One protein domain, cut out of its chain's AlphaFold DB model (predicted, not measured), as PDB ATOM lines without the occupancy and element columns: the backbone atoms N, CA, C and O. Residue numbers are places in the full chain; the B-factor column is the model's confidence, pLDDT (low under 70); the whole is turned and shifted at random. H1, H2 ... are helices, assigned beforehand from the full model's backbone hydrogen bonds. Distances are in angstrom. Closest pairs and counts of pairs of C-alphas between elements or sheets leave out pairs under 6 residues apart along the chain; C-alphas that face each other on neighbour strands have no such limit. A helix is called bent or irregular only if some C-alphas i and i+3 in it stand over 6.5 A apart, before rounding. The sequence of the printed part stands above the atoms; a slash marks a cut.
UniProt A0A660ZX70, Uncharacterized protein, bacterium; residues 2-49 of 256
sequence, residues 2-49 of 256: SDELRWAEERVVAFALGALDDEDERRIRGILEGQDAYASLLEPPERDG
ATOM      1  N   SER A   2      -6.490 -39.685  55.933       81.81
ATOM      2  CA  SER A   2      -7.035 -38.340  55.692       81.81
ATOM      3  C   SER A   2      -8.374 -38.443  54.956       81.81
ATOM      4  O   SER A   2      -8.599 -39.401  54.214       81.81
ATOM      5  N   ASP A   3      -9.265 -37.472  55.156       87.56
ATOM      6  CA  ASP A   3     -10.547 -37.431  54.442       87.56
ATOM      7  C   ASP A   3     -10.361 -37.369  52.916       87.56
ATOM      8  O   ASP A   3     -11.182 -37.910  52.181       87.56
ATOM      9  N   GLU A   4      -9.247 -36.804  52.442       86.62
ATOM     10  CA  GLU A   4      -8.880 -36.771  51.021       86.62
ATOM     11  C   GLU A   4      -8.539 -38.152  50.453       86.62
ATOM     12  O   GLU A   4      -8.975 -38.478  49.353       86.62
ATOM     13  N   LEU A   5      -7.821 -38.995  51.205       79.56
ATOM     14  CA  LEU A   5      -7.509 -40.358  50.759       79.56
ATOM     15  C   LEU A   5      -8.764 -41.225  50.701       79.56
ATOM     16  O   LEU A   5      -8.948 -41.966  49.745       79.56
ATOM     17  N   ARG A   6      -9.664 -41.085  51.681       80.06
ATOM     18  CA  ARG A   6     -10.956 -41.781  51.663       80.06
ATOM     19  C   ARG A   6     -11.826 -41.329  50.483       80.06
ATOM     20  O   ARG A   6     -12.424 -42.161  49.813       80.06
ATOM     21  N   TRP A   7     -11.857 -40.026  50.201       91.50
ATOM     22  CA  TRP A   7     -12.551 -39.478  49.032       91.50
ATOM     23  C   TRP A   7     -11.978 -40.020  47.712       91.50
ATOM     24  O   TRP A   7     -12.751 -40.359  46.813       91.50
ATOM     25  N   ALA A   8     -10.648 -40.138  47.616       86.88
ATOM     26  CA  ALA A   8      -9.963 -40.681  46.447       86.88
ATOM     27  C   ALA A   8     -10.203 -42.189  46.286       86.88
ATOM     28  O   ALA A   8     -10.508 -42.629  45.184       86.88
ATOM     29  N   GLU A   9     -10.154 -42.980  47.362       77.88
ATOM     30  CA  GLU A   9     -10.449 -44.422  47.329       77.88
ATOM     31  C   GLU A   9     -11.850 -44.719  46.780       77.88
ATOM     32  O   GLU A   9     -12.026 -45.644  45.989       77.88
ATOM     33  N   GLU A  10     -12.846 -43.906  47.136       76.38
ATOM     34  CA  GLU A  10     -14.215 -44.034  46.620       76.38
ATOM     35  C   GLU A  10     -14.336 -43.715  45.119       76.38
ATOM     36  O   GLU A  10     -15.297 -44.138  44.477       76.38
ATOM     37  N   ARG A  11     -13.386 -42.959  44.552       85.75
ATOM     38  CA  ARG A  11     -13.456 -42.392  43.191       85.75
ATOM     39  C   ARG A  11     -12.368 -42.890  42.250       85.75
ATOM     40  O   ARG A  11     -12.447 -42.634  41.052       85.75
ATOM     41  N   VAL A  12     -11.399 -43.652  42.750       80.06
ATOM     42  CA  VAL A  12     -10.251 -44.143  41.978       80.06
ATOM     43  C   VAL A  12     -10.678 -45.019  40.797       80.06
ATOM     44  O   VAL A  12     -10.076 -44.964  39.730       80.06
ATOM     45  N   VAL A  13     -11.769 -45.774  40.955       67.81
ATOM     46  CA  VAL A  13     -12.345 -46.587  39.876       67.81
ATOM     47  C   VAL A  13     -12.973 -45.701  38.799       67.81
ATOM     48  O   VAL A  13     -12.737 -45.928  37.618       67.81
ATOM     49  N   ALA A  14     -13.731 -44.669  39.182       63.72
ATOM     50  CA  ALA A  14     -14.322 -43.730  38.229       63.72
ATOM     51  C   ALA A  14     -13.246 -42.925  37.479       63.72
ATOM     52  O   ALA A  14     -13.369 -42.710  36.277       63.72
ATOM     53  N   PHE A  15     -12.162 -42.558  38.167       75.62
ATOM     54  CA  PHE A  15     -10.987 -41.933  37.564       75.62
ATOM     55  C   PHE A  15     -10.305 -42.838  36.534       75.62
ATOM     56  O   PHE A  15     -10.092 -42.413  35.403       75.62
ATOM     57  N   ALA A  16     -10.033 -44.102  36.881       66.31
ATOM     58  CA  ALA A  16      -9.424 -45.069  35.963       66.31
ATOM     59  C   ALA A  16     -10.281 -45.339  34.710       66.31
ATOM     60  O   ALA A  16      -9.760 -45.736  33.672       66.31
ATOM     61  N   LEU A  17     -11.595 -45.118  34.804       57.47
ATOM     62  CA  LEU A  17     -12.552 -45.274  33.709       57.47
ATOM     63  C   LEU A  17     -12.813 -43.974  32.926       57.47
ATOM     64  O   LEU A  17     -13.600 -44.001  31.983       57.47
ATOM     65  N   GLY A  18     -12.200 -42.847  33.307       69.06
ATOM     66  CA  GLY A  18     -12.443 -41.544  32.676       69.06
ATOM     67  C   GLY A  18     -13.877 -41.028  32.854       69.06
ATOM     68  O   GLY A  18     -14.402 -40.358  31.972       69.06
ATOM     69  N   ALA A  19     -14.535 -41.390  33.960       64.12
ATOM     70  CA  ALA A  19     -15.948 -41.105  34.227       64.12
ATOM     71  C   ALA A  19     -16.173 -39.966  35.242       64.12
ATOM     72  O   ALA A  19     -17.288 -39.792  35.735       64.12
ATOM     73  N   LEU A  20     -15.118 -39.231  35.601       73.94
ATOM     74  CA  LEU A  20     -15.201 -38.049  36.460       73.94
ATOM     75  C   LEU A  20     -15.347 -36.785  35.611       73.94
ATOM     76  O   LEU A  20     -14.940 -36.762  34.453       73.94
ATOM     77  N   ASP A  21     -15.922 -35.736  36.193       83.19
ATOM     78  CA  ASP A  21     -15.856 -34.405  35.589       83.19
ATOM     79  C   ASP A  21     -14.443 -33.799  35.713       83.19
ATOM     80  O   ASP A  21     -13.605 -34.264  36.491       83.19
ATOM     81  N   ASP A  22     -14.180 -32.734  34.952       83.38
ATOM     82  CA  ASP A  22     -12.869 -32.073  34.891       83.38
ATOM     83  C   ASP A  22     -12.371 -31.547  36.253       83.38
ATOM     84  O   ASP A  22     -11.174 -31.289  36.433       83.38
ATOM     85  N   GLU A  23     -13.268 -31.282  37.206       92.81
ATOM     86  CA  GLU A  23     -12.918 -30.804  38.544       92.81
ATOM     87  C   GLU A  23     -12.482 -31.969  39.435       92.81
ATOM     88  O   GLU A  23     -11.379 -31.934  39.996       92.81
ATOM     89  N   ASP A  24     -13.293 -33.021  39.499       89.38
ATOM     90  CA  ASP A  24     -13.017 -34.234  40.262       89.38
ATOM     91  C   ASP A  24     -11.807 -34.997  39.698       89.38
ATOM     92  O   ASP A  24     -10.983 -35.492  40.474       89.38
ATOM     93  N   GLU A  25     -11.619 -35.025  38.375       88.25
ATOM     94  CA  GLU A  25     -10.451 -35.629  37.724       88.25
ATOM     95  C   GLU A  25      -9.148 -34.908  38.107       88.25
ATOM     96  O   GLU A  25      -8.165 -35.544  38.502       88.25
ATOM     97  N   ARG A  26      -9.122 -33.569  38.052       91.75
ATOM     98  CA  ARG A  26      -7.942 -32.790  38.477       91.75
ATOM     99  C   ARG A  26      -7.650 -32.984  39.957       91.75
ATOM    100  O   ARG A  26      -6.488 -33.088  40.351       91.75
ATOM    101  N   ARG A  27      -8.700 -33.033  40.776       93.12
ATOM    102  CA  ARG A  27      -8.575 -33.188  42.223       93.12
ATOM    103  C   ARG A  27      -8.014 -34.553  42.601       93.12
ATOM    104  O   ARG A  27      -7.090 -34.616  43.408       93.12
ATOM    105  N   ILE A  28      -8.532 -35.634  42.021       88.94
ATOM    106  CA  ILE A  28      -8.027 -36.977  42.315       88.94
ATOM    107  C   ILE A  28      -6.616 -37.172  41.764       88.94
ATOM    108  O   ILE A  28      -5.782 -37.720  42.476       88.94
ATOM    109  N   ARG A  29      -6.296 -36.626  40.582       87.56
ATOM    110  CA  ARG A  29      -4.933 -36.641  40.036       87.56
ATOM    111  C   ARG A  29      -3.929 -36.029  41.015       87.56
ATOM    112  O   ARG A  29      -2.950 -36.686  41.344       87.56
ATOM    113  N   GLY A  30      -4.224 -34.854  41.576       88.06
ATOM    114  CA  GLY A  30      -3.350 -34.220  42.571       88.06
ATOM    115  C   GLY A  30      -3.172 -35.030  43.865       88.06
ATOM    116  O   GLY A  30      -2.106 -34.993  44.475       88.06
ATOM    117  N   ILE A  31      -4.189 -35.795  44.282       88.75
ATOM    118  CA  ILE A  31      -4.092 -36.682  45.453       88.75
ATOM    119  C   ILE A  31      -3.240 -37.921  45.134       88.75
ATOM    120  O   ILE A  31      -2.415 -38.322  45.958       88.75
ATOM    121  N   LEU A  32      -3.422 -38.520  43.952       83.75
ATOM    122  CA  LEU A  32      -2.706 -39.727  43.526       83.75
ATOM    123  C   LEU A  32      -1.238 -39.441  43.171       83.75
ATOM    124  O   LEU A  32      -0.384 -40.269  43.466       83.75
ATOM    125  N   GLU A  33      -0.923 -38.263  42.625       81.00
ATOM    126  CA  GLU A  33       0.456 -37.819  42.350       81.00
ATOM    127  C   GLU A  33       1.323 -37.764  43.619       81.00
ATOM    128  O   GLU A  33       2.538 -37.936  43.554       81.00
ATOM    129  N   GLY A  34       0.709 -37.563  44.789       75.94
ATOM    130  CA  GLY A  34       1.390 -37.585  46.084       75.94
ATOM    131  C   GLY A  34       1.541 -38.977  46.709       75.94
ATOM    132  O   GLY A  34       2.018 -39.073  47.841       75.94
ATOM    133  N   GLN A  35       1.093 -40.044  46.037       74.12
ATOM    134  CA  GLN A  35       1.049 -41.404  46.575       74.12
ATOM    135  C   GLN A  35       1.677 -42.412  45.601       74.12
ATOM    136  O   GLN A  35       1.052 -42.825  44.625       74.12
ATOM    137  N   ASP A  36       2.871 -42.912  45.934       63.31
ATOM    138  CA  ASP A  36       3.613 -43.895  45.120       63.31
ATOM    139  C   ASP A  36       2.798 -45.159  44.785       63.31
ATOM    140  O   ASP A  36       2.988 -45.776  43.739       63.31
ATOM    141  N   ALA A  37       1.850 -45.540  45.648       58.84
ATOM    142  CA  ALA A  37       1.002 -46.718  45.455       58.84
ATOM    143  C   ALA A  37       0.060 -46.619  44.238       58.84
ATOM    144  O   ALA A  37      -0.443 -47.644  43.780       58.84
ATOM    145  N   TYR A  38      -0.176 -45.410  43.717       59.38
ATOM    146  CA  TYR A  38      -1.155 -45.143  42.661       59.38
ATOM    147  C   TYR A  38      -0.544 -44.580  41.372       59.38
ATOM    148  O   TYR A  38      -1.283 -44.259  40.443       59.38
ATOM    149  N   ALA A  39       0.789 -44.520  41.273       61.19
ATOM    150  CA  ALA A  39       1.497 -44.026  40.090       61.19
ATOM    151  C   ALA A  39       1.087 -44.753  38.791       61.19
ATOM    152  O   ALA A  39       0.932 -44.121  37.752       61.19
ATOM    153  N   SER A  40       0.806 -46.057  38.876       54.97
ATOM    154  CA  SER A  40       0.355 -46.882  37.741       54.97
ATOM    155  C   SER A  40      -1.034 -46.523  37.193       54.97
ATOM    156  O   SER A  40      -1.357 -46.900  36.074       54.97
ATOM    157  N   LEU A  41      -1.866 -45.801  37.952       55.69
ATOM    158  CA  LEU A  41      -3.187 -45.347  37.495       55.69
ATOM    159  C   LEU A  41      -3.142 -43.992  36.783       55.69
ATOM    160  O   LEU A  41      -4.133 -43.583  36.183       55.69
ATOM    161  N   LEU A  42      -2.026 -43.270  36.903       56.16
ATOM    162  CA  LEU A  42      -1.812 -41.973  36.259       56.16
ATOM    163  C   LEU A  42      -1.224 -42.111  34.853       56.16
ATOM    164  O   LEU A  42      -1.240 -41.148  34.087       56.16
ATOM    165  N   GLU A  43      -0.712 -43.292  34.515       54.25
ATOM    166  CA  GLU A  43      -0.259 -43.595  33.169       54.25
ATOM    167  C   GLU A  43      -1.494 -43.719  32.260       54.25
ATOM    168  O   GLU A  43      -2.385 -44.527  32.540       54.25
ATOM    169  N   PRO A  44      -1.613 -42.893  31.203       42.16
ATOM    170  CA  PRO A  44      -2.725 -43.016  30.275       42.16
ATOM    171  C   PRO A  44      -2.697 -44.428  29.675       42.16
ATOM    172  O   PRO A  44      -1.625 -44.862  29.249       42.16
ATOM    173  N   PRO A  45      -3.834 -45.146  29.617       45.41
ATOM    174  CA  PRO A  45      -3.855 -46.454  28.985       45.41
ATOM    175  C   PRO A  45      -3.425 -46.278  27.527       45.41
ATOM    176  O   PRO A  45      -4.075 -45.551  26.766       45.41
ATOM    177  N   GLU A  46      -2.298 -46.888  27.159       44.62
ATOM    178  CA  GLU A  46      -1.825 -46.910  25.780       44.62
ATOM    179  C   GLU A  46      -2.947 -47.480  24.906       44.62
ATOM    180  O   GLU A  46      -3.456 -48.578  25.126       44.62
ATOM    181  N   ARG A  47      -3.408 -46.665  23.951       40.91
ATOM    182  CA  ARG A  47      -4.579 -46.931  23.105       40.91
ATOM    183  C   ARG A  47      -4.272 -47.908  21.967       40.91
ATOM    184  O   ARG A  47      -4.705 -47.670  20.844       40.91
ATOM    185  N   ASP A  48      -3.576 -49.002  22.247       35.78
ATOM    186  CA  ASP A  48      -3.334 -50.053  21.261       35.78
ATOM    187  C   ASP A  48      -3.924 -51.383  21.738       35.78
ATOM    188  O   ASP A  48      -3.396 -52.060  22.609       35.78
ATOM    189  N   GLY A  49      -5.035 -51.768  21.106       42.16
ATOM    190  CA  GLY A  49      -5.544 -53.134  21.142       42.16
ATOM    191  C   GLY A  49      -6.519 -53.459  22.274       42.16
ATOM    192  O   GLY A  49      -6.446 -52.966  23.390       42.16
TER     193      GLY A  49
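AT A GLANCE: This is residues 2 to 49 of the 256 residues of an uncharacterized protein of bacterium (UniProt A0A660ZX70). Two helices cross, H2 lying over H1 near the midpoint of both, and a short, ill-formed third helix, H3, follows at the far end of H2 and brings the chain back toward the last residue of H1. After H3, residues 42 to 49 run on as a tail, and H1 and this tail make the long axis. The printed part has 48 residues with three named helices, in the order H1, H2, H3, and no named strand; the class is all helix. It is compact, with a radius of gyration of the C-alphas of 10.8 A, yet elongated in outline, spanning 37 by 23 by 15 A.

HOW THE PARTS SIT: H1, residues 3 to 16, touches H2, residues 22 to 33; their closest C-alphas, those of Ala 8 and Ile 28, are 5.9 A apart. They run opposite ways at a steep tilt of 69 degrees, only just short of about perpendicular. H2 and H3, residues 36 to 41, only just touch, with 3 pairs of C-alphas within 8 A, and only at the corner by their link. Residues 32 to 33 alone of H2 take part, and the closest C-alphas, those of Leu 32 and Tyr 38, are 5.7 A apart. H2 and H3 run opposite ways at a steep tilt of 43 degrees. H1 and H3 are close but not clearly touching, the closest C-alphas, those of Ala 16 and Leu 41, being 6.4 A apart; they run the same way at a shallow tilt of 26 degrees. Every O i to N i+4 pair is within hydrogen-bond range in H2, against 7 of 10 in H1 and 0 of 2 in H3, where 1 of 3 O i to N i+3 pairs is.

IN THESE COORDINATES: H1 is 20.0 A from C-alpha 3 at (-10.547, -37.431, 54.442) to C-alpha 16, and irregular, with C-alphas 10 and 13 7.4 A apart. H2 measures 16.3 A. H3 measures 10.3 A, ends at C-alpha 41 at (-3.187, -45.347, 37.495), and is irregular, with C-alphas 37 and 40 7.7 A apart.

THE WHOLE: The C-alphas of Ser 2 and Gly 49, the two farthest apart, are 37.6 A apart. The printed part has no cut, and both links between helices are tight. Mean pLDDT of the printed part is 72.0; residues 13 to 14, 16 to 19 and 36 to 49 are under 70.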